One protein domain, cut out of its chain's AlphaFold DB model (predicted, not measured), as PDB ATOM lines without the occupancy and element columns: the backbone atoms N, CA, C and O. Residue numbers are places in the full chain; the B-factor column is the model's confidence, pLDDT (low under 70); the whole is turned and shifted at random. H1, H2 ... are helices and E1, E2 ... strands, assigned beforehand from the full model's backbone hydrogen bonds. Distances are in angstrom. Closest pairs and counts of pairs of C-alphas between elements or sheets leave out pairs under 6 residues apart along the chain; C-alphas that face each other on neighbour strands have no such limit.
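What this domain is: This is residues 69 to 255 of the 723 residues of an uncharacterized protein of Lachnospiraceae bacterium (UniProt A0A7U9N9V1). A large, strongly twisted sheet of eight strands makes one layer of a sandwich, and a small sheet of E2, E3, E4 and E12 lies partly face to face with it, the strands of the two crossed at 51 degrees. The large sheet curls round H1 near one end of the longest axis, short H2 only grazes both sheets, and the long link of residues 120 to 143 reaches 29 A from the mean of the C-alphas. The printed part has 187 residues, with two named helices and twelve named strands in the order E1 to E7, H1, E8 to E11, H2, E12; the class is mostly strand, though under half of the residues, 92, are in named elements. Neighbour strands are antiparallel in both sheets: the large one is branched at E7, and the small one has the order E2, E3, E4, E12. The whole is compact, with a radius of gyration of the C-alphas of 16.8 A and spans of 53 by 36 by 33 A.

How they stand to each other: E1, residues 73 to 76, is an edge strand of the large sheet and the antiparallel neighbour of E7, residues 144 to 155, with N 75 and O 151 3.0 A apart. E2, residues 81 to 84, E3, residues 87 to 90, and E4, residues 93 to 96, form a meander, each strand the antiparallel neighbour of the one before; N 82 and O 89 are 3.0 A apart, and N 88 and O 95 2.9 A. E12, residues 246 to 248, is beside E4, with N 94 and O 247 2.8 A apart. E5, residues 101 to 107, and E6, residues 113 to 119, form a second meander with E7; N 106 and O 114 are 2.8 A apart, and N 117 and O 145 2.8 A. E7 bends by 69 degrees at residue 152, and its pairing is staggered: E6 and E1 lie on one side of it, beside residues 144 to 148 and 150 to 154, and E11, residues 215 to 222, on the other side, with N 148 and O 219 2.8 A apart. E8, residues 174 to 178, E9, residues 189 to 196, E10, residues 201 to 209, and E11 form a third meander, with N 176 and O 193 2.8 A, N 194 and O 203 2.8 A, and N 204 and O 220 2.8 A apart. Between the sheets, the closest C-alphas of E10 and E12, those of Ser 208 and Gly 248, are 5.4 A apart. H1, residues 159 to 169, is on the large sheet; its closest C-alphas to E8 are those of Lys 167 and Leu 175, 7.0 A apart. H2, residues 237 to 242, has every O i to N i+4 pair within hydrogen-bond range, and H1 has 6 of 7. H1 and H2 are apart.

Where its parts are: E1 begins at C-alpha 73, (119.139, 190.955, 165.246). E5 is 19.7 A long and E6 19.8 A. E7, the longest strand, measures 29.7 A from C-alpha 144, (143.609, 202.773, 166.417), to C-alpha 155. H1 is 15.1 A long, E9 20.9 A, E10 26.2 A and E11 23.1 A. E12 ends at C-alpha 248, (130.520, 199.088, 150.304).

The domain as a whole: The two C-alphas farthest apart, those of Gly 70 and Glu 128, are 53.3 A apart. The printed part has no cut. The links E6 to E7, of 24 residues, and E11 to H2, of 14, are long. The mean pLDDT of the printed part is 83.3; 30 residues are under 70, among them 125 to 134 and 224 to 231.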
ATOM      1  N   VAL A  69     112.222 189.943 158.163       82.94
ATOM      2  CA  VAL A  69     111.584 191.164 158.680       82.94
ATOM      3  C   VAL A  69     111.247 190.979 160.163       82.94
ATOM      4  O   VAL A  69     110.613 189.988 160.536       82.94
ATOM      5  N   GLY A  70     111.639 191.927 161.015       86.00
ATOM      6  CA  GLY A  70     111.341 191.900 162.451       86.00
ATOM      7  C   GLY A  70     112.267 192.801 163.272       86.00
ATOM      8  O   GLY A  70     112.975 193.610 162.684       86.00
ATOM      9  N   PRO A  71     112.280 192.669 164.612       87.94
ATOM     10  CA  PRO A  71     113.253 193.364 165.455       87.94
ATOM     11  C   PRO A  71     114.685 193.054 165.011       87.94
ATOM     12  O   PRO A  71     114.975 191.912 164.643       87.94
ATOM     13  N   LEU A  72     115.551 194.060 165.066       93.88
ATOM     14  CA  LEU A  72     116.954 194.010 164.691       93.88
ATOM     15  C   LEU A  72     117.662 192.901 165.461       93.88
ATOM     16  O   LEU A  72     117.659 192.857 166.696       93.88
ATOM     17  N   GLU A  73     118.307 192.021 164.711       94.56
ATOM     18  CA  GLU A  73     119.139 190.955 165.246       94.56
ATOM     19  C   GLU A  73     120.497 191.016 164.550       94.56
ATOM     20  O   GLU A  73     120.597 190.837 163.332       94.56
ATOM     21  N   LEU A  74     121.526 191.318 165.345       94.38
ATOM     22  CA  LEU A  74     122.914 191.418 164.914       94.38
ATOM     23  C   LEU A  74     123.689 190.207 165.423       94.38
ATOM     24  O   LEU A  74     123.646 189.881 166.609       94.38
ATOM     25  N   ILE A  75     124.423 189.556 164.525       93.31
ATOM     26  CA  ILE A  75     125.280 188.417 164.857       93.31
ATOM     27  C   ILE A  75     126.715 188.794 164.480       93.31
ATOM     28  O   ILE A  75     126.939 189.108 163.308       93.31
ATOM     29  N   PRO A  76     127.683 188.770 165.419       92.62
ATOM     30  CA  PRO A  76     129.082 189.026 165.093       92.62
ATOM     31  C   PRO A  76     129.549 188.142 163.936       92.62
ATOM     32  O   PRO A  76     129.329 186.928 163.942       92.62
ATOM     33  N   ALA A  77     130.159 188.757 162.928       90.44
ATOM     34  CA  ALA A  77     130.493 188.080 161.688       90.44
ATOM     35  C   ALA A  77     131.940 187.574 161.697       90.44
ATOM     36  O   ALA A  77     132.886 188.328 161.923       90.44
ATOM     37  N   ASP A  78     132.121 186.293 161.379       90.44
ATOM     38  CA  ASP A  78     133.441 185.686 161.196       90.44
ATOM     39  C   ASP A  78     133.891 185.820 159.733       90.44
ATOM     40  O   ASP A  78     133.916 184.858 158.966       90.44
ATOM     41  N   LEU A  79     134.151 187.062 159.317       91.50
ATOM     42  CA  LEU A  79     134.617 187.376 157.965       91.50
ATOM     43  C   LEU A  79     136.137 187.168 157.857       91.50
ATOM     44  O   LEU A  79     136.843 187.073 158.860       91.50
ATOM     45  N   GLU A  80     136.660 187.049 156.642       91.00
ATOM     46  CA  GLU A  80     138.105 186.946 156.406       91.00
ATOM     47  C   GLU A  80     138.647 188.280 155.891       91.00
ATOM     48  O   GLU A  80     138.036 188.907 155.021       91.00
ATOM     49  N   LEU A  81     139.804 188.697 156.413       93.69
ATOM     50  CA  LEU A  81     140.521 189.876 155.932       93.69
ATOM     51  C   LEU A  81     141.326 189.518 154.683       93.69
ATOM     52  O   LEU A  81     142.262 188.719 154.736       93.69
ATOM     53  N   SER A  82     141.014 190.168 153.567       92.50
ATOM     54  CA  SER A  82     141.815 190.103 152.345       92.50
ATOM     55  C   SER A  82     142.548 191.421 152.140       92.50
ATOM     56  O   SER A  82     141.907 192.458 152.012       92.50
ATOM     57  N   VAL A  83     143.881 191.390 152.056       89.94
ATOM     58  CA  VAL A  83     144.702 192.574 151.751       89.94
ATOM     59  C   VAL A  83     145.405 192.373 150.414       89.94
ATOM     60  O   VAL A  83     146.203 191.448 150.253       89.94
ATOM     61  N   ALA A  84     145.126 193.247 149.448       85.75
ATOM     62  CA  ALA A  84     145.747 193.224 148.129       85.75
ATOM     63  C   ALA A  84     146.255 194.622 147.755       85.75
ATOM     64  O   ALA A  84     145.486 195.569 147.617       85.75
ATOM     65  N   LYS A  85     147.571 194.745 147.531       81.56
ATOM     66  CA  LYS A  85     148.261 196.030 147.310       81.56
ATOM     67  C   LYS A  85     148.038 197.004 148.480       81.56
ATOM     68  O   LYS A  85     148.679 196.835 149.506       81.56
ATOM     69  N   ALA A  86     147.160 197.989 148.299       83.62
ATOM     70  CA  ALA A  86     146.809 199.040 149.250       83.62
ATOM     71  C   ALA A  86     145.287 199.079 149.479       83.62
ATOM     72  O   ALA A  86     144.723 200.125 149.761       83.62
ATOM     73  N   GLU A  87     144.602 197.951 149.296       90.44
ATOM     74  CA  GLU A  87     143.178 197.807 149.582       90.44
ATOM     75  C   GLU A  87     142.978 196.616 150.518       90.44
ATOM     76  O   GLU A  87     143.568 195.546 150.318       90.44
ATOM     77  N   ALA A  88     142.169 196.817 151.552       94.00
ATOM     78  CA  ALA A  88     141.749 195.785 152.483       94.00
ATOM     79  C   ALA A  88     140.242 195.560 152.357       94.00
ATOM     80  O   ALA A  88     139.478 196.516 152.267       94.00
ATOM     81  N   SER A  89     139.807 194.304 152.351       93.88
ATOM     82  CA  SER A  89     138.398 193.924 152.221       93.88
ATOM     83  C   SER A  89     137.986 192.978 153.343       93.88
ATOM     84  O   SER A  89     138.719 192.041 153.667       93.88
ATOM     85  N   ILE A  90     136.804 193.224 153.910       94.44
ATOM     86  CA  ILE A  90     136.164 192.457 154.979       94.44
ATOM     87  C   ILE A  90     134.697 192.262 154.566       94.44
ATOM     88  O   ILE A  90     133.888 193.180 154.669       94.44
ATOM     89  N   GLY A  91     134.343 191.078 154.060       92.81
ATOM     90  CA  GLY A  91     133.001 190.833 153.506       92.81
ATOM     91  C   GLY A  91     132.656 191.802 152.373       92.81
ATOM     92  O   GLY A  91     133.402 191.906 151.399       92.81
ATOM     93  N   SER A  92     131.529 192.507 152.492       94.12
ATOM     94  CA  SER A  92     131.091 193.505 151.506       94.12
ATOM     95  C   SER A  92     131.732 194.893 151.658       94.12
ATOM     96  O   SER A  92     131.498 195.753 150.804       94.12
ATOM     97  N   PHE A  93     132.537 195.110 152.700       95.62
ATOM     98  CA  PHE A  93     133.248 196.355 152.983       95.62
ATOM     99  C   PHE A  93     134.683 196.300 152.453       95.62
ATOM    100  O   PHE A  93     135.388 195.309 152.654       95.62
ATOM    101  N   SER A  94     135.152 197.370 151.813       94.50
ATOM    102  CA  SER A  94     136.571 197.554 151.517       94.50
ATOM    103  C   SER A  94     137.053 198.968 151.816       94.50
ATOM    104  O   SER A  94     136.294 199.934 151.802       94.50
ATOM    105  N   ILE A  95     138.338 199.079 152.125       94.81
ATOM    106  CA  ILE A  95     139.007 200.328 152.456       94.81
ATOM    107  C   ILE A  95     140.313 200.412 151.672       94.81
ATOM    108  O   ILE A  95     141.166 199.522 151.736       94.81
ATOM    109  N   ALA A  96     140.461 201.484 150.903       92.88
ATOM    110  CA  ALA A  96     141.741 201.856 150.326       92.88
ATOM    111  C   ALA A  96     142.608 202.458 151.440       92.88
ATOM    112  O   ALA A  96     142.206 203.415 152.092       92.88
ATOM    113  N   MET A  97     143.780 201.878 151.678       89.25
ATOM    114  CA  MET A  97     144.711 202.287 152.726       89.25
ATOM    115  C   MET A  97     145.733 203.271 152.140       89.25
ATOM    116  O   MET A  97     146.587 202.851 151.348       89.25
ATOM    117  N   PRO A  98     145.664 204.568 152.483       86.00
ATOM    118  CA  PRO A  98     146.689 205.524 152.100       86.00
ATOM    119  C   PRO A  98     148.005 205.244 152.844       86.00
ATOM    120  O   PRO A  98     148.070 204.432 153.771       86.00
ATOM    121  N   SER A  99     149.079 205.909 152.413       82.31
ATOM    122  CA  SER A  99     150.371 205.853 153.106       82.31
ATOM    123  C   SER A  99     150.208 206.246 154.574       82.31
ATOM    124  O   SER A  99     149.487 207.191 154.867       82.31
ATOM    125  N   GLY A 100     150.900 205.548 155.477       82.31
ATOM    126  CA  GLY A 100     150.807 205.816 156.916       82.31
ATOM    127  C   GLY A 100     149.727 205.021 157.649       82.31
ATOM    128  O   GLY A 100     149.585 205.197 158.851       82.31
ATOM    129  N   TRP A 101     149.034 204.094 156.978       88.25
ATOM    130  CA  TRP A 101     148.034 203.222 157.601       88.25
ATOM    131  C   TRP A 101     148.327 201.739 157.387       88.25
ATOM    132  O   TRP A 101     148.776 201.311 156.321       88.25
ATOM    133  N   LYS A 102     148.026 200.930 158.405       90.75
ATOM    134  CA  LYS A 102     148.020 199.463 158.320       90.75
ATOM    135  C   LYS A 102     146.721 198.902 158.879       90.75
ATOM    136  O   LYS A 102     146.084 199.538 159.710       90.75
ATOM    137  N   ILE A 103     146.374 197.685 158.474       93.38
ATOM    138  CA  ILE A 103     145.262 196.936 159.056       93.38
ATOM    139  C   ILE A 103     145.735 195.573 159.547       93.38
ATOM    140  O   ILE A 103     146.518 194.894 158.876       93.38
ATOM    141  N   GLU A 104     145.242 195.155 160.705       93.25
ATOM    142  CA  GLU A 104     145.456 193.815 161.241       93.25
ATOM    143  C   GLU A 104     144.164 193.221 161.801       93.25
ATOM    144  O   GLU A 104     143.226 193.934 162.146       93.25
ATOM    145  N   GLN A 105     144.114 191.894 161.899       94.00
ATOM    146  CA  GLN A 105     143.028 191.197 162.578       94.00
ATOM    147  C   GLN A 105     143.386 190.992 164.054       94.00
ATOM    148  O   GLN A 105     144.475 190.509 164.372       94.00
ATOM    149  N   ARG A 106     142.435 191.272 164.946       92.31
ATOM    150  CA  ARG A 106     142.526 191.039 166.392       92.31
ATOM    151  C   ARG A 106     141.285 190.276 166.870       92.31
ATOM    152  O   ARG A 106     140.243 190.300 166.225       92.31
ATOM    153  N   ILE A 107     141.402 189.556 167.982       88.44
ATOM    154  CA  ILE A 107     140.257 188.946 168.670       88.44
ATOM    155  C   ILE A 107     140.037 189.734 169.961       88.44
ATOM    156  O   ILE A 107     140.995 189.920 170.715       88.44
ATOM    157  N   SER A 108     138.814 190.212 170.192       84.12
ATOM    158  CA  SER A 108     138.444 190.923 171.418       84.12
ATOM    159  C   SER A 108     138.482 189.994 172.636       84.12
ATOM    160  O   SER A 108     138.510 188.766 172.502       84.12
ATOM    161  N   GLU A 109     138.430 190.558 173.845       76.12
ATOM    162  CA  GLU A 109     138.343 189.766 175.085       76.12
ATOM    163  C   GLU A 109     137.109 188.846 175.117       76.12
ATOM    164  O   GLU A 109     137.144 187.766 175.708       76.12
ATOM    165  N   GLU A 110     136.041 189.236 174.421       80.38
ATOM    166  CA  GLU A 110     134.790 188.483 174.298       80.38
ATOM    167  C   GLU A 110     134.833 187.414 173.192       80.38
ATOM    168  O   GLU A 110     133.846 186.720 172.944       80.38
ATOM    169  N   GLY A 111     135.978 187.249 172.524       85.19
ATOM    170  CA  GLY A 111     136.157 186.281 171.445       85.19
ATOM    171  C   GLY A 111     135.596 186.739 170.097       85.19
ATOM    172  O   GLY A 111     135.458 185.915 169.193       85.19
ATOM    173  N   ILE A 112     135.278 188.027 169.946       88.75
ATOM    174  CA  ILE A 112     134.742 188.597 168.705       88.75
ATOM    175  C   ILE A 112     135.905 188.974 167.784       88.75
ATOM    176  O   ILE A 112     136.877 189.598 168.214       88.75
ATOM    177  N   LYS A 113     135.820 188.596 166.505       93.19
ATOM    178  CA  LYS A 113     136.817 188.971 165.497       93.19
ATOM    179  C   LYS A 113     136.658 190.455 165.140       93.19
ATOM    180  O   LYS A 113     135.575 190.890 164.760       93.19
ATOM    181  N   GLN A 114     137.744 191.209 165.257       95.62
ATOM    182  CA  GLN A 114     137.828 192.643 164.981       95.62
ATOM    183  C   GLN A 114     138.981 192.934 164.019       95.62
ATOM    184  O   GLN A 114     139.935 192.158 163.909       95.62
ATOM    185  N   TYR A 115     138.913 194.080 163.351       95.50
ATOM    186  CA  TYR A 115     139.960 194.553 162.453       95.50
ATOM    187  C   TYR A 115     140.392 195.935 162.892       95.50
ATOM    188  O   TYR A 115     139.561 196.813 163.091       95.50
ATOM    189  N   VAL A 116     141.690 196.106 163.080       93.56
ATOM    190  CA  VAL A 116     142.263 197.312 163.659       93.56
ATOM    191  C   VAL A 116     143.022 198.038 162.564       93.56
ATOM    192  O   VAL A 116     144.038 197.532 162.086       93.56
ATOM    193  N   LEU A 117     142.511 199.197 162.154       92.38
ATOM    194  CA  LEU A 117     143.257 200.171 161.370       92.38
ATOM    195  C   LEU A 117     144.172 200.928 162.333       92.38
ATOM    196  O   LEU A 117     143.700 201.510 163.303       92.38
ATOM    197  N   THR A 118     145.473 200.909 162.096       88.69
ATOM    198  CA  THR A 118     146.444 201.603 162.941       88.69
ATOM    199  C   THR A 118     147.115 202.693 162.132       88.69
ATOM    200  O   THR A 118     147.678 202.411 161.067       88.69
ATOM    201  N   ASP A 119     147.091 203.905 162.673       85.56
ATOM    202  CA  ASP A 119     147.949 204.987 162.216       85.56
ATOM    203  C   ASP A 119     149.415 204.603 162.502       85.56
ATOM    204  O   ASP A 119     149.769 204.130 163.580       85.56
ATOM    205  N   ILE A 120     150.276 204.710 161.495       83.75
ATOM    206  CA  ILE A 120     151.718 204.464 161.596       83.75
ATOM    207  C   ILE A 120     152.537 205.604 160.981       83.75
ATOM    208  O   ILE A 120     153.700 205.397 160.623       83.75
ATOM    209  N   HIS A 121     151.971 206.809 160.854       82.25
ATOM    210  CA  HIS A 121     152.628 207.935 160.188       82.25
ATOM    211  C   HIS A 121     153.991 208.261 160.812       82.25
ATOM    212  O   HIS A 121     154.962 208.453 160.080       82.25
ATOM    213  N   SER A 122     154.129 208.234 162.145       76.31
ATOM    214  CA  SER A 122     155.426 208.501 162.792       76.31
ATOM    215  C   SER A 122     156.466 207.409 162.543       76.31
ATOM    216  O   SER A 122     157.659 207.702 162.505       76.31
ATOM    217  N   ALA A 123     156.042 206.156 162.351       75.50
ATOM    218  CA  ALA A 123     156.948 205.050 162.040       75.50
ATOM    219  C   ALA A 123     157.459 205.099 160.589       75.50
ATOM    220  O   ALA A 123     158.535 204.575 160.305       75.50
ATOM    221  N   CYS A 124     156.701 205.737 159.696       71.12
ATOM    222  CA  CYS A 124     157.029 205.912 158.280       71.12
ATOM    223  C   CYS A 124     157.512 207.334 157.941       71.12
ATOM    224  O   CYS A 124     157.746 207.640 156.769       71.12
ATOM    225  N   ALA A 125     157.665 208.206 158.944       64.12
ATOM    226  CA  ALA A 125     158.185 209.552 158.763       64.12
ATOM    227  C   ALA A 125     159.587 209.463 158.132       64.12
ATOM    228  O   ALA A 125     160.471 208.797 158.664       64.12
ATOM    229  N   ASP A 126     159.763 210.124 156.983       57.25
ATOM    230  CA  ASP A 126     160.967 210.128 156.130       57.25
ATOM    231  C   ASP A 126     161.127 208.991 155.095       57.25
ATOM    232  O   ASP A 126     162.136 208.963 154.382       57.25
ATOM    233  N   GLU A 127     160.139 208.110 154.897       54.75
ATOM    234  CA  GLU A 127     160.110 207.269 153.690       54.75
ATOM    235  C   GLU A 127     159.665 208.108 152.472       54.75
ATOM    236  O   GLU A 127     158.492 208.446 152.314       54.75
ATOM    237  N   GLU A 128     160.608 208.477 151.590       45.69
ATOM    238  CA  GLU A 128     160.299 209.110 150.298       45.69
ATOM    239  C   GLU A 128     159.468 208.150 149.432       45.69
ATOM    240  O   GLU A 128     159.992 207.320 148.685       45.69
ATOM    241  N   THR A 129     158.145 208.279 149.491       51.91
ATOM    242  CA  THR A 129     157.281 207.776 148.425       51.91
ATOM    243  C   THR A 129     157.180 208.844 147.337       51.91
ATOM    244  O   THR A 129     157.170 210.040 147.617       51.91
ATOM    245  N   ASN A 130     157.140 208.427 146.068       44.91
ATOM    246  CA  ASN A 130     157.319 209.300 144.896       44.91
ATOM    247  C   ASN A 130     156.307 210.461 144.744       44.91
ATOM    248  O   ASN A 130     156.420 211.199 143.766       44.91
ATOM    249  N   PHE A 131     155.325 210.628 145.640       48.19
ATOM    250  CA  PHE A 131     154.277 211.640 145.474       48.19
ATOM    251  C   PHE A 131     153.856 212.432 146.728       48.19
ATOM    252  O   PHE A 131     153.376 213.540 146.527       48.19
ATOM    253  N   HIS A 132     154.098 211.991 147.974       56.41
ATOM    254  CA  HIS A 132     153.771 212.769 149.189       56.41
ATOM    255  C   HIS A 132     154.735 212.433 150.345       56.41
ATOM    256  O   HIS A 132     155.108 211.272 150.516       56.41
ATOM    257  N   ARG A 133     155.156 213.440 151.129       62.00
ATOM    258  CA  ARG A 133     155.953 213.232 152.350       62.00
ATOM    259  C   ARG A 133     154.995 213.022 153.518       62.00
ATOM    260  O   ARG A 133     154.277 213.948 153.866       62.00
ATOM    261  N   THR A 134     155.005 211.831 154.104       68.19
ATOM    262  CA  THR A 134     154.300 211.547 155.359       68.19
ATOM    263  C   THR A 134     155.040 212.207 156.522       68.19
ATOM    264  O   THR A 134     156.243 211.981 156.689       68.19
ATOM    265  N   GLU A 135     154.342 213.026 157.309       71.50
ATOM    266  CA  GLU A 135     154.875 213.607 158.543       71.50
ATOM    267  C   GLU A 135     154.389 212.818 159.761       71.50
ATOM    268  O   GLU A 135     153.223 212.438 159.851       71.50
ATOM    269  N   GLY A 136     155.293 212.561 160.707       69.44
ATOM    270  CA  GLY A 136     154.936 211.939 161.979       69.44
ATOM    271  C   GLY A 136     154.216 212.907 162.915       69.44
ATOM    272  O   GLY A 136     154.466 214.114 162.883       69.44
ATOM    273  N   HIS A 137     153.376 212.369 163.798       71.31
ATOM    274  CA  HIS A 137     152.696 213.155 164.828       71.31
ATOM    275  C   HIS A 137     153.703 213.786 165.794       71.31
ATOM    276  O   HIS A 137     154.712 213.172 166.151       71.31
ATOM    277  N   ARG A 138     153.427 215.012 166.257       58.81
ATOM    278  CA  ARG A 138     154.378 215.830 167.037       58.81
ATOM    279  C   ARG A 138     154.888 215.145 168.312       58.81
ATOM    280  O   ARG A 138     156.057 215.307 168.656       58.81
ATOM    281  N   ASP A 139     154.031 214.355 168.956       58.69
ATOM    282  CA  ASP A 139     154.326 213.590 170.179       58.69
ATOM    283  C   ASP A 139     154.375 212.062 169.926       58.69
ATOM    284  O   ASP A 139     154.394 211.235 170.851       58.69
ATOM    285  N   GLY A 140     154.397 211.675 168.643       58.09
ATOM    286  CA  GLY A 140     154.464 210.295 168.161       58.09
ATOM    287  C   GLY A 140     153.325 209.412 168.661       58.09
ATOM    288  O   GLY A 140     153.563 208.240 168.943       58.09
ATOM    289  N   TYR A 141     152.157 209.985 168.963       61.75
ATOM    290  CA  TYR A 141     150.983 209.215 169.353       61.75
ATOM    291  C   TYR A 141     150.158 208.918 168.105       61.75
ATOM    292  O   TYR A 141     149.718 209.838 167.424       61.75
ATOM    293  N   GLU A 142     149.956 207.635 167.838       71.31
ATOM    294  CA  GLU A 142     149.083 207.127 166.790       71.31
ATOM    295  C   GLU A 142     147.817 206.521 167.409       71.31
ATOM    296  O   GLU A 142     147.880 205.903 168.477       71.31
ATOM    297  N   HIS A 143     146.661 206.673 166.761       74.19
ATOM    298  CA  HIS A 143     145.416 206.057 167.225       74.19
ATOM    299  C   HIS A 143     145.043 204.800 166.417       74.19
ATOM    300  O   HIS A 143     145.542 204.540 165.321       74.19
ATOM    301  N   GLU A 144     144.178 203.980 167.017       86.19
ATOM    302  CA  GLU A 144     143.609 202.773 166.417       86.19
ATOM    303  C   GLU A 144     142.126 203.020 166.099       86.19
ATOM    304  O   GLU A 144     141.394 203.534 166.945       86.19
ATOM    305  N   ILE A 145     141.691 202.603 164.908       90.94
ATOM    306  CA  ILE A 145     140.290 202.528 164.484       90.94
ATOM    307  C   ILE A 145     139.885 201.054 164.497       90.94
ATOM    308  O   ILE A 145     140.497 200.220 163.826       90.94
ATOM    309  N   ILE A 146     138.854 200.714 165.260       92.62
ATOM    310  CA  ILE A 146     138.387 199.341 165.452       92.62
ATOM    311  C   ILE A 146     137.146 199.113 164.598       92.62
ATOM    312  O   ILE A 146     136.142 199.793 164.757       92.62
ATOM    313  N   ILE A 147     137.188 198.107 163.731       96.19
ATOM    314  CA  ILE A 147     136.081 197.703 162.863       96.19
ATOM    315  C   ILE A 147     135.560 196.345 163.337       96.19
ATOM    316  O   ILE A 147     136.291 195.349 163.336       96.19
ATOM    317  N   THR A 148     134.281 196.292 163.703       96.06
ATOM    318  CA  THR A 148     133.582 195.065 164.107       96.06
ATOM    319  C   THR A 148     132.430 194.786 163.136       96.06
ATOM    320  O   THR A 148     131.479 195.571 163.082       96.06
ATOM    321  N   PRO A 149     132.485 193.699 162.345       96.62
ATOM    322  CA  PRO A 149     131.408 193.367 161.423       96.62
ATOM    323  C   PRO A 149     130.305 192.530 162.082       96.62
ATOM    324  O   PRO A 149     130.557 191.646 162.904       96.62
ATOM    325  N   TYR A 150     129.079 192.746 161.621       95.88
ATOM    326  CA  TYR A 150     127.887 192.008 162.006       95.88
ATOM    327  C   TYR A 150     127.098 191.592 160.764       95.88
ATOM    328  O   TYR A 150     126.934 192.367 159.821       95.88
ATOM    329  N   VAL A 151     126.552 190.380 160.790       94.94
ATOM    330  CA  VAL A 151     125.494 189.959 159.866       94.94
ATOM    331  C   VAL A 151     124.153 190.388 160.448       94.94
ATOM    332  O   VAL A 151     123.876 190.146 161.625       94.94
ATOM    333  N   ILE A 152     123.304 190.983 159.610       94.56
ATOM    334  CA  ILE A 152     121.936 191.351 159.975       94.56
ATOM    335  C   ILE A 152     121.016 190.176 159.621       94.56
ATOM    336  O   ILE A 152     120.685 189.967 158.451       94.56
ATOM    337  N   SER A 153     120.601 189.392 160.619       91.25
ATOM    338  CA  SER A 153     119.695 188.249 160.406       91.25
ATOM    339  C   SER A 153     118.228 188.672 160.356       91.25
ATOM    340  O   SER A 153     117.431 188.074 159.626       91.25
ATOM    341  N   ARG A 154     117.867 189.726 161.098       92.12
ATOM    342  CA  ARG A 154     116.557 190.380 161.036       92.12
ATOM    343  C   ARG A 154     116.704 191.892 161.024       92.12
ATOM    344  O   ARG A 154     117.526 192.426 161.760       92.12
ATOM    345  N   MET A 155     115.901 192.562 160.199       90.19
ATOM    346  CA  MET A 155     115.910 194.018 160.053       90.19
ATOM    347  C   MET A 155     114.483 194.577 160.192       90.19
ATOM    348  O   MET A 155     113.556 194.024 159.585       90.19
ATOM    349  N   PRO A 156     114.283 195.668 160.958       91.06
ATOM    350  CA  PRO A 156     113.000 196.368 161.017       91.06
ATOM    351  C   PRO A 156     112.572 196.852 159.638       91.06
ATOM    352  O   PRO A 156     113.434 197.098 158.807       91.06
ATOM    353  N   GLU A 157     111.279 197.054 159.378       88.38
ATOM    354  CA  GLU A 157     110.841 197.656 158.101       88.38
ATOM    355  C   GLU A 157     111.057 199.174 158.066       88.38
ATOM    356  O   GLU A 157     111.203 199.749 156.989       88.38
ATOM    357  N   GLN A 158     111.065 199.826 159.233       87.25
ATOM    358  CA  GLN A 158     111.097 201.282 159.378       87.25
ATOM    359  C   GLN A 158     112.438 201.764 159.925       87.25
ATOM    360  O   GLN A 158     112.975 201.204 160.880       87.25
ATOM    361  N   THR A 159     112.944 202.847 159.344       87.75
ATOM    362  CA  THR A 159     114.225 203.466 159.708       87.75
ATOM    363  C   THR A 159     114.222 204.004 161.133       87.75
ATOM    364  O   THR A 159     115.199 203.836 161.853       87.75
ATOM    365  N   LEU A 160     113.093 204.549 161.591       88.50
ATOM    366  CA  LEU A 160     112.973 205.039 162.960       88.50
ATOM    367  C   LEU A 160     113.025 203.912 164.006       88.50
ATOM    368  O   LEU A 160     113.672 204.058 165.041       88.50
ATOM    369  N   GLN A 161     112.409 202.762 163.715       91.00
ATOM    370  CA  GLN A 161     112.543 201.578 164.567       91.00
ATOM    371  C   GLN A 161     113.994 201.077 164.585       91.00
ATOM    372  O   GLN A 161     114.510 200.736 165.646       91.00
ATOM    373  N   LEU A 162     114.666 201.078 163.427       91.12
ATOM    374  CA  LEU A 162     116.084 200.738 163.340       91.12
ATOM    375  C   LEU A 162     116.948 201.677 164.200       91.12
ATOM    376  O   LEU A 162     117.804 201.187 164.924       91.12
ATOM    377  N   ALA A 163     116.703 202.992 164.179       90.88
ATOM    378  CA  ALA A 163     117.387 203.964 165.041       90.88
ATOM    379  C   ALA A 163     117.204 203.667 166.534       90.88
ATOM    380  O   ALA A 163     118.180 203.621 167.286       90.88
ATOM    381  N   ALA A 164     115.968 203.394 166.949       90.81
ATOM    382  CA  ALA A 164     115.653 203.066 168.332       90.81
ATOM    383  C   ALA A 164     116.344 201.777 168.809       90.81
ATOM    384  O   ALA A 164     116.875 201.721 169.920       90.81
ATOM    385  N   GLU A 165     116.370 200.746 167.965       91.94
ATOM    386  CA  GLU A 165     117.004 199.467 168.285       91.94
ATOM    387  C   GLU A 165     118.537 199.550 168.232       91.94
ATOM    388  O   GLU A 165     119.197 199.032 169.131       91.94
ATOM    389  N   MET A 166     119.119 200.275 167.272       91.62
ATOM    390  CA  MET A 166     120.563 200.541 167.217       91.62
ATOM    391  C   MET A 166     121.062 201.257 168.473       91.62
ATOM    392  O   MET A 166     122.064 200.835 169.040       91.62
ATOM    393  N   LYS A 167     120.330 202.261 168.977       88.31
ATOM    394  CA  LYS A 167     120.654 202.946 170.243       88.31
ATOM    395  C   LYS A 167     120.696 201.994 171.448       88.31
ATOM    396  O   LYS A 167     121.405 202.267 172.410       88.31
ATOM    397  N   ARG A 168     119.951 200.880 171.408       87.62
ATOM    398  CA  ARG A 168     119.992 199.839 172.451       87.62
ATOM    399  C   ARG A 168     121.178 198.893 172.297       87.62
ATOM    400  O   ARG A 168     121.735 198.478 173.306       87.62
ATOM    401  N   TYR A 169     121.547 198.542 171.065       89.31
ATOM    402  CA  TYR A 169     122.738 197.724 170.806       89.31
ATOM    403  C   TYR A 169     124.036 198.492 171.085       89.31
ATOM    404  O   TYR A 169     124.979 197.913 171.614       89.31
ATOM    405  N   PHE A 170     124.060 199.786 170.763       88.06
ATOM    406  CA  PHE A 170     125.228 200.659 170.858       88.06
ATOM    407  C   PHE A 170     124.870 201.911 171.676       88.06
ATOM    408  O   PHE A 170     124.480 202.945 171.117       88.06
ATOM    409  N   PRO A 171     124.923 201.819 173.017       79.31
ATOM    410  CA  PRO A 171     124.506 202.898 173.898       79.31
ATOM    411  C   PRO A 171     125.582 203.989 173.970       79.31
ATOM    412  O   PRO A 171     126.386 204.028 174.896       79.31
ATOM    413  N   VAL A 172     125.582 204.906 173.001       78.88
ATOM    414  CA  VAL A 172     126.397 206.132 173.052       78.88
ATOM    415  C   VAL A 172     125.575 207.321 173.545       78.88
ATOM    416  O   VAL A 172     124.407 207.422 173.171       78.88
ATOM    417  N   PRO A 173     126.146 208.263 174.317       73.25
ATOM    418  CA  PRO A 173     125.500 209.517 174.701       73.25
ATOM    419  C   PRO A 173     124.798 210.232 173.537       73.25
ATOM    420  O   PRO A 173     123.604 210.522 173.619       73.25
ATOM    421  N   ILE A 174     125.492 210.423 172.410       81.81
ATOM    422  CA  ILE A 174     124.946 211.094 171.224       81.81
ATOM    423  C   ILE A 174     124.920 210.105 170.072       81.81
ATOM    424  O   ILE A 174     125.967 209.621 169.662       81.81
ATOM    425  N   LEU A 175     123.731 209.826 169.539       88.56
ATOM    426  CA  LEU A 175     123.561 209.052 168.312       88.56
ATOM    427  C   LEU A 175     122.783 209.914 167.325       88.56
ATOM    428  O   LEU A 175     121.684 210.370 167.647       88.56
ATOM    429  N   GLY A 176     123.366 210.138 166.157       88.31
ATOM    430  CA  GLY A 176     122.757 210.863 165.057       88.31
ATOM    431  C   GLY A 176     122.691 210.005 163.800       88.31
ATOM    432  O   GLY A 176     123.469 209.068 163.621       88.31
ATOM    433  N   GLY A 177     121.752 210.307 162.918       84.94
ATOM    434  CA  GLY A 177     121.619 209.633 161.636       84.94
ATOM    435  C   GLY A 177     121.167 210.572 160.538       84.94
ATOM    436  O   GLY A 177     120.603 211.641 160.781       84.94
ATOM    437  N   ILE A 178     121.428 210.162 159.301       75.88
ATOM    438  CA  ILE A 178     120.863 210.830 158.133       75.88
ATOM    439  C   ILE A 178     119.374 210.504 158.106       75.88
ATOM    440  O   ILE A 178     118.988 209.336 158.200       75.88
ATOM    441  N   LYS A 179     118.532 211.519 157.914       74.00
ATOM    442  CA  LYS A 179     117.093 211.349 157.707       74.00
ATOM    443  C   LYS A 179     116.820 210.344 156.581       74.00
ATOM    444  O   LYS A 179     116.936 210.645 155.395       74.00
ATOM    445  N   GLY A 180     116.475 209.120 156.962       60.88
ATOM    446  CA  GLY A 180     116.342 207.990 156.050       60.88
ATOM    447  C   GLY A 180     114.889 207.718 155.684       60.88
ATOM    448  O   GLY A 180     114.037 207.615 156.566       60.88
ATOM    449  N   ALA A 181     114.642 207.579 154.376       56.91
ATOM    450  CA  ALA A 181     113.383 207.227 153.721       56.91
ATOM    451  C   ALA A 181     112.588 206.130 154.446       56.91
ATOM    452  O   ALA A 181     113.138 205.315 155.166       56.91
ATOM    453  N   VAL A 182     111.277 206.076 154.208       64.81
ATOM    454  CA  VAL A 182     110.275 205.297 154.968       64.81
ATOM    455  C   VAL A 182     110.607 203.791 155.156       64.81
ATOM    456  O   VAL A 182     109.942 203.134 155.955       64.81
ATOM    457  N   LYS A 183     111.609 203.226 154.455       79.94
ATOM    458  CA  LYS A 183     111.991 201.803 154.499       79.94
ATOM    459  C   LYS A 183     113.492 201.555 154.698       79.94
ATOM    460  O   LYS A 183     114.322 202.110 153.990       79.94
ATOM    461  N   THR A 184     113.825 200.609 155.574       83.00
ATOM    462  CA  THR A 184     115.203 200.165 155.887       83.00
ATOM    463  C   THR A 184     115.930 199.439 154.761       83.00
ATOM    464  O   THR A 184     117.150 199.508 154.675       83.00
ATOM    465  N   GLN A 185     115.195 198.749 153.884       77.62
ATOM    466  CA  GLN A 185     115.760 197.975 152.771       77.62
ATOM    467  C   GLN A 185     116.575 198.831 151.777       77.62
ATOM    468  O   GLN A 185     117.332 198.281 150.980       77.62
ATOM    469  N   GLU A 186     116.384 200.155 151.814       78.31
ATOM    470  CA  GLU A 186     117.020 201.157 150.951       78.31
ATOM    471  C   GLU A 186     118.232 201.831 151.625       78.31
ATOM    472  O   GLU A 186     118.844 202.711 151.026       78.31
ATOM    473  N   ILE A 187     118.580 201.449 152.864       81.00
ATOM    474  CA  ILE A 187     119.740 202.002 153.572       81.00
ATOM    475  C   ILE A 187     121.025 201.371 153.027       81.00
ATOM    476  O   ILE A 187     121.219 200.156 153.105       81.00
ATOM    477  N   GLU A 188     121.926 202.223 152.542       84.19
ATOM    478  CA  GLU A 188     123.277 201.876 152.105       84.19
ATOM    479  C   GLU A 188     124.259 202.975 152.548       84.19
ATOM    480  O   GLU A 188     123.934 204.161 152.490       84.19
ATOM    481  N   GLY A 189     125.467 202.595 152.976       86.94
ATOM    482  CA  GLY A 189     126.520 203.525 153.394       86.94
ATOM    483  C   GLY A 189     126.531 203.848 154.893       86.94
ATOM    484  O   GLY A 189     125.994 203.105 155.714       86.94
ATOM    485  N   CYS A 190     127.207 204.941 155.261       86.56
ATOM    486  CA  CYS A 190     127.324 205.399 156.647       86.56
ATOM    487  C   CYS A 190     126.032 206.112 157.065       86.56
ATOM    488  O   CYS A 190     125.868 207.303 156.803       86.56
ATOM    489  N   TRP A 191     125.105 205.376 157.682       84.62
ATOM    490  CA  TRP A 191     123.761 205.891 157.962       84.62
ATOM    491  C   TRP A 191     123.645 206.583 159.321       84.62
ATOM    492  O   TRP A 191     122.945 207.588 159.442       84.62
ATOM    493  N   MET A 192     124.353 206.065 160.327       88.31
ATOM    494  CA  MET A 192     124.421 206.667 161.657       88.31
ATOM    495  C   MET A 192     125.857 206.995 162.040       88.31
ATOM    496  O   MET A 192     126.799 206.322 161.616       88.31
ATOM    497  N   HIS A 193     125.980 207.992 162.905       87.69
ATOM    498  CA  HIS A 193     127.197 208.349 163.606       87.69
ATOM    499  C   HIS A 193     126.898 208.475 165.104       87.69
ATOM    500  O   HIS A 193     125.837 208.949 165.510       87.69
ATOM    501  N   GLY A 194     127.828 208.036 165.935       86.38
ATOM    502  CA  GLY A 194     127.763 208.139 167.383       86.38
ATOM    503  C   GLY A 194     128.914 208.979 167.908       86.38
ATOM    504  O   GLY A 194     129.995 208.965 167.337       86.38
ATOM    505  N   LYS A 195     128.690 209.692 169.010       82.56
ATOM    506  CA  LYS A 195     129.758 210.298 169.801       82.56
ATOM    507  C   LYS A 195     129.583 209.897 171.254       82.56
ATOM    508  O   LYS A 195     128.620 210.301 171.921       82.56
ATOM    509  N   ASN A 196     130.540 209.130 171.752       73.94
ATOM    510  CA  ASN A 196     130.657 208.832 173.161       73.94
ATOM    511  C   ASN A 196     131.484 209.919 173.842       73.94
ATOM    512  O   ASN A 196     132.709 209.875 173.845       73.94
ATOM    513  N   ARG A 197     130.806 210.925 174.410       64.19
ATOM    514  CA  ARG A 197     131.475 212.026 175.125       64.19
ATOM    515  C   ARG A 197     132.258 211.547 176.346       64.19
ATOM    516  O   ARG A 197     133.296 212.128 176.641       64.19
ATOM    517  N   ASP A 198     131.785 210.495 177.007       56.75
ATOM    518  CA  ASP A 198     132.425 209.967 178.211       56.75
ATOM    519  C   ASP A 198     133.713 209.216 177.851       56.75
ATOM    520  O   ASP A 198     134.753 209.416 178.478       56.75
ATOM    521  N   ALA A 199     133.681 208.402 176.791       59.97
ATOM    522  CA  ALA A 199     134.857 207.677 176.305       59.97
ATOM    523  C   ALA A 199     135.770 208.521 175.390       59.97
ATOM    524  O   ALA A 199     136.939 208.184 175.218       59.97
ATOM    525  N   GLY A 200     135.274 209.639 174.851       67.56
ATOM    526  CA  GLY A 200     135.967 210.427 173.830       67.56
ATOM    527  C   GLY A 200     136.077 209.692 172.493       67.56
ATOM    528  O   GLY A 200     137.077 209.852 171.805       67.56
ATOM    529  N   GLU A 201     135.090 208.859 172.161       80.00
ATOM    530  CA  GLU A 201     135.102 207.989 170.981       80.00
ATOM    531  C   GLU A 201     134.060 208.450 169.954       80.00
ATOM    532  O   GLU A 201     132.936 208.824 170.309       80.00
ATOM    533  N   GLU A 202     134.438 208.427 168.678       86.88
ATOM    534  CA  GLU A 202     133.532 208.592 167.542       86.88
ATOM    535  C   GLU A 202     133.164 207.208 166.995       86.88
ATOM    536  O   GLU A 202     134.001 206.310 166.885       86.88
ATOM    537  N   GLU A 203     131.896 207.024 166.643       90.75
ATOM    538  CA  GLU A 203     131.378 205.765 166.119       90.75
ATOM    539  C   GLU A 203     130.698 205.970 164.768       90.75
ATOM    540  O   GLU A 203     129.961 206.934 164.558       90.75
ATOM    541  N   TYR A 204     130.888 205.027 163.851       92.19
ATOM    542  CA  TYR A 204     130.285 205.045 162.523       92.19
ATOM    543  C   TYR A 204     129.610 203.706 162.240       92.19
ATOM    544  O   TYR A 204     130.170 202.637 162.489       92.19
ATOM    545  N   PHE A 205     128.398 203.767 161.690       93.00
ATOM    546  CA  PHE A 205     127.582 202.589 161.413       93.00
ATOM    547  C   PHE A 205     127.332 202.475 159.916       93.00
ATOM    548  O   PHE A 205     126.528 203.211 159.331       93.00
ATOM    549  N   ILE A 206     128.052 201.545 159.296       93.19
ATOM    550  CA  ILE A 206     128.076 201.379 157.848       93.19
ATOM    551  C   ILE A 206     127.245 200.164 157.457       93.19
ATOM    552  O   ILE A 206     127.584 199.032 157.795       93.19
ATOM    553  N   PHE A 207     126.182 200.404 156.697       92.12
ATOM    554  CA  PHE A 207     125.316 199.369 156.148       92.12
ATOM    555  C   PHE A 207     125.745 199.027 154.724       92.12
ATOM    556  O   PHE A 207     125.967 199.912 153.895       92.12
ATOM    557  N   SER A 208     125.859 197.735 154.434       93.19
ATOM    558  CA  SER A 208     126.330 197.239 153.143       93.19
ATOM    559  C   SER A 208     125.681 195.895 152.798       93.19
ATOM    560  O   SER A 208     125.178 195.183 153.669       93.19
ATOM    561  N   GLU A 209     125.655 195.552 151.513       92.75
ATOM    562  CA  GLU A 209     125.090 194.308 150.995       92.75
ATOM    563  C   GLU A 209     126.141 193.499 150.225       92.75
ATOM    564  O   GLU A 209     126.771 193.965 149.274       92.75
ATOM    565  N   SER A 210     126.340 192.247 150.622       90.31
ATOM    566  CA  SER A 210     127.252 191.340 149.922       90.31
ATOM    567  C   SER A 210     126.735 190.945 148.536       90.31
ATOM    568  O   SER A 210     125.560 191.099 148.201       90.31
ATOM    569  N   GLU A 211     127.600 190.350 147.711       87.31
ATOM    570  CA  GLU A 211     127.199 189.850 146.387       87.31
ATOM    571  C   GLU A 211     126.101 188.776 146.427       87.31
ATOM    572  O   GLU A 211     125.432 188.543 145.419       87.31
ATOM    573  N   THR A 212     125.917 188.116 147.573       87.38
ATOM    574  CA  THR A 212     124.885 187.094 147.782       87.38
ATOM    575  C   THR A 212     123.551 187.680 148.253       87.38
ATOM    576  O   THR A 212     122.584 186.928 148.378       87.38
ATOM    577  N   GLY A 213     123.480 188.996 148.477       85.94
ATOM    578  CA  GLY A 213     122.305 189.705 148.988       85.94
ATOM    579  C   GLY A 213     122.200 189.735 150.517       85.94
ATOM    580  O   GLY A 213     121.201 190.197 151.062       85.94
ATOM    581  N   GLN A 214     123.209 189.225 151.230       90.25
ATOM    582  CA  GLN A 214     123.253 189.284 152.691       90.25
ATOM    583  C   GLN A 214     123.568 190.712 153.153       90.25
ATOM    584  O   GLN A 214     124.554 191.297 152.701       90.25
ATOM    585  N   LYS A 215     122.742 191.242 154.062       92.62
ATOM    586  CA  LYS A 215     122.929 192.556 154.687       92.62
ATOM    587  C   LYS A 215     123.922 192.473 155.850       92.62
ATOM    588  O   LYS A 215     123.818 191.601 156.715       92.62
ATOM    589  N   GLU A 216     124.859 193.410 155.873       95.12
ATOM    590  CA  GLU A 216     125.956 193.499 156.835       95.12
ATOM    591  C   GLU A 216     126.001 194.904 157.456       95.12
ATOM    592  O   GLU A 216     125.693 195.902 156.795       95.12
ATOM    593  N   LEU A 217     126.391 194.971 158.728       95.56
ATOM    594  CA  LEU A 217     126.680 196.202 159.462       95.56
ATOM    595  C   LEU A 217     128.150 196.188 159.886       95.56
ATOM    596  O   LEU A 217     128.600 195.243 160.529       95.56
ATOM    597  N   PHE A 218     128.876 197.258 159.591       96.19
ATOM    598  CA  PHE A 218     130.227 197.488 160.089       96.19
ATOM    599  C   PHE A 218     130.172 198.610 161.118       96.19
ATOM    600  O   PHE A 218     129.891 199.761 160.778       96.19
ATOM    601  N   HIS A 219     130.395 198.247 162.379       95.19
ATOM    602  CA  HIS A 219     130.537 199.188 163.484       95.19
ATOM    603  C   HIS A 219     132.001 199.592 163.583       95.19
ATOM    604  O   HIS A 219     132.868 198.744 163.810       95.19
ATOM    605  N   VAL A 220     132.270 200.869 163.351       94.50
ATOM    606  CA  VAL A 220     133.614 201.437 163.367       94.50
ATOM    607  C   VAL A 220     133.728 202.361 164.567       94.50
ATOM    608  O   VAL A 220     132.925 203.276 164.690       94.50
ATOM    609  N   MET A 221     134.707 202.117 165.430       90.62
ATOM    610  CA  MET A 221     135.000 202.930 166.608       90.62
ATOM    611  C   MET A 221     136.373 203.571 166.449       90.62
ATOM    612  O   MET A 221     137.354 202.889 166.150       90.62
ATOM    613  N   GLU A 222     136.445 204.869 166.680       86.81
ATOM    614  CA  GLU A 222     137.659 205.670 166.649       86.81
ATOM    615  C   GLU A 222     137.788 206.419 167.978       86.81
ATOM    616  O   GLU A 222     136.786 206.777 168.594       86.81
ATOM    617  N   GLY A 223     139.019 206.644 168.443       72.62
ATOM    618  CA  GLY A 223     139.255 207.550 169.569       72.62
ATOM    619  C   GLY A 223     138.926 209.005 169.214       72.62
ATOM    620  O   GLY A 223     138.237 209.292 168.241       72.62
ATOM    621  N   ASP A 224     139.446 209.946 169.994       64.94
ATOM    622  CA  ASP A 224     139.246 211.369 169.724       64.94
ATOM    623  C   ASP A 224     139.799 211.734 168.332       64.94
ATOM    624  O   ASP A 224     141.012 211.710 168.108       64.94
ATOM    625  N   SER A 225     138.898 212.083 167.407       58.25
ATOM    626  CA  SER A 225     139.204 212.419 166.010       58.25
ATOM    627  C   SER A 225     140.017 213.707 165.850       58.25
ATOM    628  O   SER A 225     140.394 214.074 164.740       58.25
ATOM    629  N   SER A 226     140.310 214.412 166.948       59.28
ATOM    630  CA  SER A 226     141.177 215.589 166.927       59.28
ATOM    631  C   SER A 226     142.678 215.261 166.868       59.28
ATOM    632  O   SER A 226     143.475 216.186 166.671       59.28
ATOM    633  N   VAL A 227     143.086 213.983 166.988       59.28
ATOM    634  CA  VAL A 227     144.502 213.574 166.877       59.28
ATOM    635  C   VAL A 227     144.945 213.712 165.431       59.28
ATOM    636  O   VAL A 227     144.737 212.818 164.615       59.28
ATOM    637  N   THR A 228     145.545 214.857 165.124       60.72
ATOM    638  CA  THR A 228     145.868 215.262 163.759       60.72
ATOM    639  C   THR A 228     147.279 215.847 163.680       60.72
ATOM    640  O   THR A 228     147.700 216.658 164.509       60.72
ATOM    641  N   SER A 229     148.031 215.451 162.661       60.06
ATOM    642  CA  SER A 229     149.171 216.177 162.129       60.06
ATOM    643  C   SER A 229     148.656 217.019 160.965       60.06
ATOM    644  O   SER A 229     148.372 216.528 159.879       60.06
ATOM    645  N   TYR A 230     148.607 218.340 161.165       58.09
ATOM    646  CA  TYR A 230     148.055 219.329 160.221       58.09
ATOM    647  C   TYR A 230     148.582 219.278 158.767       58.09
ATOM    648  O   TYR A 230     148.165 220.097 157.945       58.09
ATOM    649  N   GLN A 231     149.540 218.404 158.453       66.44
ATOM    650  CA  GLN A 231     150.144 218.233 157.138       66.44
ATOM    651  C   GLN A 231     149.831 216.896 156.443       66.44
ATOM    652  O   GLN A 231     150.183 216.778 155.269       66.44
ATOM    653  N   ASN A 232     149.198 215.911 157.094       73.12
ATOM    654  CA  ASN A 232     148.782 214.681 156.406       73.12
ATOM    655  C   ASN A 232     147.349 214.809 155.864       73.12
ATOM    656  O   ASN A 232     146.507 215.486 156.448       73.12
ATOM    657  N   ASP A 233     147.072 214.146 154.737       73.94
ATOM    658  CA  ASP A 233     145.775 214.238 154.049       73.94
ATOM    659  C   ASP A 233     144.673 213.364 154.693       73.94
ATOM    660  O   ASP A 233     143.492 213.656 154.515       73.94
ATOM    661  N   VAL A 234     145.035 212.279 155.398       83.81
ATOM    662  CA  VAL A 234     144.090 211.303 155.981       83.81
ATOM    663  C   VAL A 234     144.535 210.901 157.376       83.81
ATOM    664  O   VAL A 234     145.513 210.163 157.520       83.81
ATOM    665  N   GLU A 235     143.789 211.338 158.385       79.50
ATOM    666  CA  GLU A 235     144.183 211.159 159.783       79.50
ATOM    667  C   GLU A 235     143.090 210.563 160.645       79.50
ATOM    668  O   GLU A 235     143.414 209.960 161.649       79.50
ATOM    669  N   SER A 236     141.831 210.648 160.232       85.44
ATOM    670  CA  SER A 236     140.696 210.076 160.957       85.44
ATOM    671  C   SER A 236     139.863 209.153 160.078       85.44
ATOM    672  O   SER A 236     139.928 209.220 158.842       85.44
ATOM    673  N   PHE A 237     138.995 208.328 160.672       89.69
ATOM    674  CA  PHE A 237     138.025 207.558 159.884       89.69
ATOM    675  C   PHE A 237     137.062 208.473 159.113       89.69
ATOM    676  O   PHE A 237     136.625 208.146 158.004       89.69
ATOM    677  N   GLN A 238     136.782 209.663 159.648       87.19
ATOM    678  CA  GLN A 238     136.042 210.694 158.928       87.19
ATOM    679  C   GLN A 238     136.743 211.114 157.625       87.19
ATOM    680  O   GLN A 238     136.073 211.264 156.600       87.19
ATOM    681  N   ASP A 239     138.071 211.249 157.623       87.06
ATOM    682  CA  ASP A 239     138.829 211.569 156.406       87.06
ATOM    683  C   ASP A 239     138.765 210.428 155.389       87.06
ATOM    684  O   ASP A 239     138.567 210.678 154.198       87.06
ATOM    685  N   PHE A 240     138.809 209.167 155.843       91.06
ATOM    686  CA  PHE A 240     138.595 208.008 154.967       91.06
ATOM    687  C   PHE A 240     137.248 208.075 154.231       91.06
ATOM    688  O   PHE A 240     137.180 207.807 153.025       91.06
ATOM    689  N   LEU A 241     136.177 208.452 154.933       90.56
ATOM    690  CA  LEU A 241     134.849 208.631 154.341       90.56
ATOM    691  C   LEU A 241     134.803 209.837 153.389       90.56
ATOM    692  O   LEU A 241     134.222 209.756 152.303       90.56
ATOM    693  N   LYS A 242     135.408 210.963 153.776       87.69
ATOM    694  CA  LYS A 242     135.397 212.220 153.015       87.69
ATOM    695  C   LYS A 242     136.160 212.110 151.695       87.69
ATOM    696  O   LYS A 242     135.639 212.505 150.646       87.69
ATOM    697  N   GLU A 243     137.348 211.517 151.738       88.12
ATOM    698  CA  GLU A 243     138.206 211.301 150.571       88.12
ATOM    699  C   GLU A 243     137.728 210.124 149.697       88.12
ATOM    700  O   GLU A 243     138.193 209.932 148.573       88.12
ATOM    701  N   GLY A 244     136.714 209.375 150.154       90.19
ATOM    702  CA  GLY A 244     136.089 208.294 149.392       90.19
ATOM    703  C   GLY A 244     136.946 207.034 149.319       90.19
ATOM    704  O   GLY A 244     136.909 206.320 148.318       90.19
ATOM    705  N   PHE A 245     137.725 206.762 150.365       92.94
ATOM    706  CA  PHE A 245     138.532 205.549 150.475       92.94
ATOM    707  C   PHE A 245     137.727 204.336 150.944       92.94
ATOM    708  O   PHE A 245     138.142 203.197 150.719       92.94
ATOM    709  N   VAL A 246     136.565 204.559 151.555       95.00
ATOM    710  CA  VAL A 246     135.679 203.500 152.038       95.00
ATOM    711  C   VAL A 246     134.691 203.095 150.949       95.00
ATOM    712  O   VAL A 246     134.056 203.939 150.318       95.00
ATOM    713  N   HIS A 247     134.532 201.793 150.743       94.31
ATOM    714  CA  HIS A 247     133.644 201.216 149.746       94.31
ATOM    715  C   HIS A 247     132.764 200.130 150.367       94.31
ATOM    716  O   HIS A 247     133.193 199.350 151.216       94.31
ATOM    717  N   GLY A 248     131.516 200.079 149.920       91.94
ATOM    718  CA  GLY A 248     130.520 199.088 150.304       91.94
ATOM    719  C   GLY A 248     130.004 198.333 149.088       91.94
ATOM    720  O   GLY A 248     130.424 198.548 147.945       91.94
ATOM    721  N   ASN A 249     129.053 197.443 149.333       91.19
ATOM    722  CA  ASN A 249     128.415 196.599 148.333       91.19
ATOM    723  C   ASN A 249     129.419 195.793 147.494       91.19
ATOM    724  O   ASN A 249     129.289 195.679 146.272       91.19
ATOM    725  N   SER A 250     130.445 195.245 148.155       88.06
ATOM    726  CA  SER A 250     131.553 194.507 147.526       88.06
ATOM    727  C   SER A 250     132.323 195.365 146.509       88.06
ATOM    728  O   SER A 250     132.544 194.961 145.367       88.06
ATOM    729  N   GLY A 251     132.670 196.593 146.909       84.12
ATOM    730  CA  GLY A 251     133.437 197.549 146.098       84.12
ATOM    731  C   GLY A 251     132.629 198.292 145.026       84.12
ATOM    732  O   GLY A 251     133.198 199.032 144.226       84.12
ATOM    733  N   LYS A 252     131.302 198.106 144.969       85.75
ATOM    734  CA  LYS A 252     130.438 198.718 143.939       85.75
ATOM    735  C   LYS A 252     130.015 200.144 144.275       85.75
ATOM    736  O   LYS A 252     129.658 200.889 143.363       85.75
ATOM    737  N   CYS A 253     130.024 200.514 145.553       87.38
ATOM    738  CA  CYS A 253     129.575 201.816 146.029       87.38
ATOM    739  C   CYS A 253     130.679 202.481 146.854       87.38
ATOM    740  O   CYS A 253     131.221 201.853 147.758       87.38
ATOM    741  N   VAL A 254     131.003 203.741 146.557       90.56
ATOM    742  CA  VAL A 254     131.869 204.556 147.422       90.56
ATOM    743  C   VAL A 254     131.017 205.061 148.577       90.56
ATOM    744  O   VAL A 254     130.008 205.729 148.348       90.56
ATOM    745  N   ILE A 255     131.425 204.763 149.806       89.75
ATOM    746  CA  ILE A 255     130.749 205.235 151.008       89.75
ATOM    747  C   ILE A 255     131.344 206.585 151.382       89.75
ATOM    748  O   ILE A 255     132.544 206.712 151.609       89.75
TER     749      ILE A 255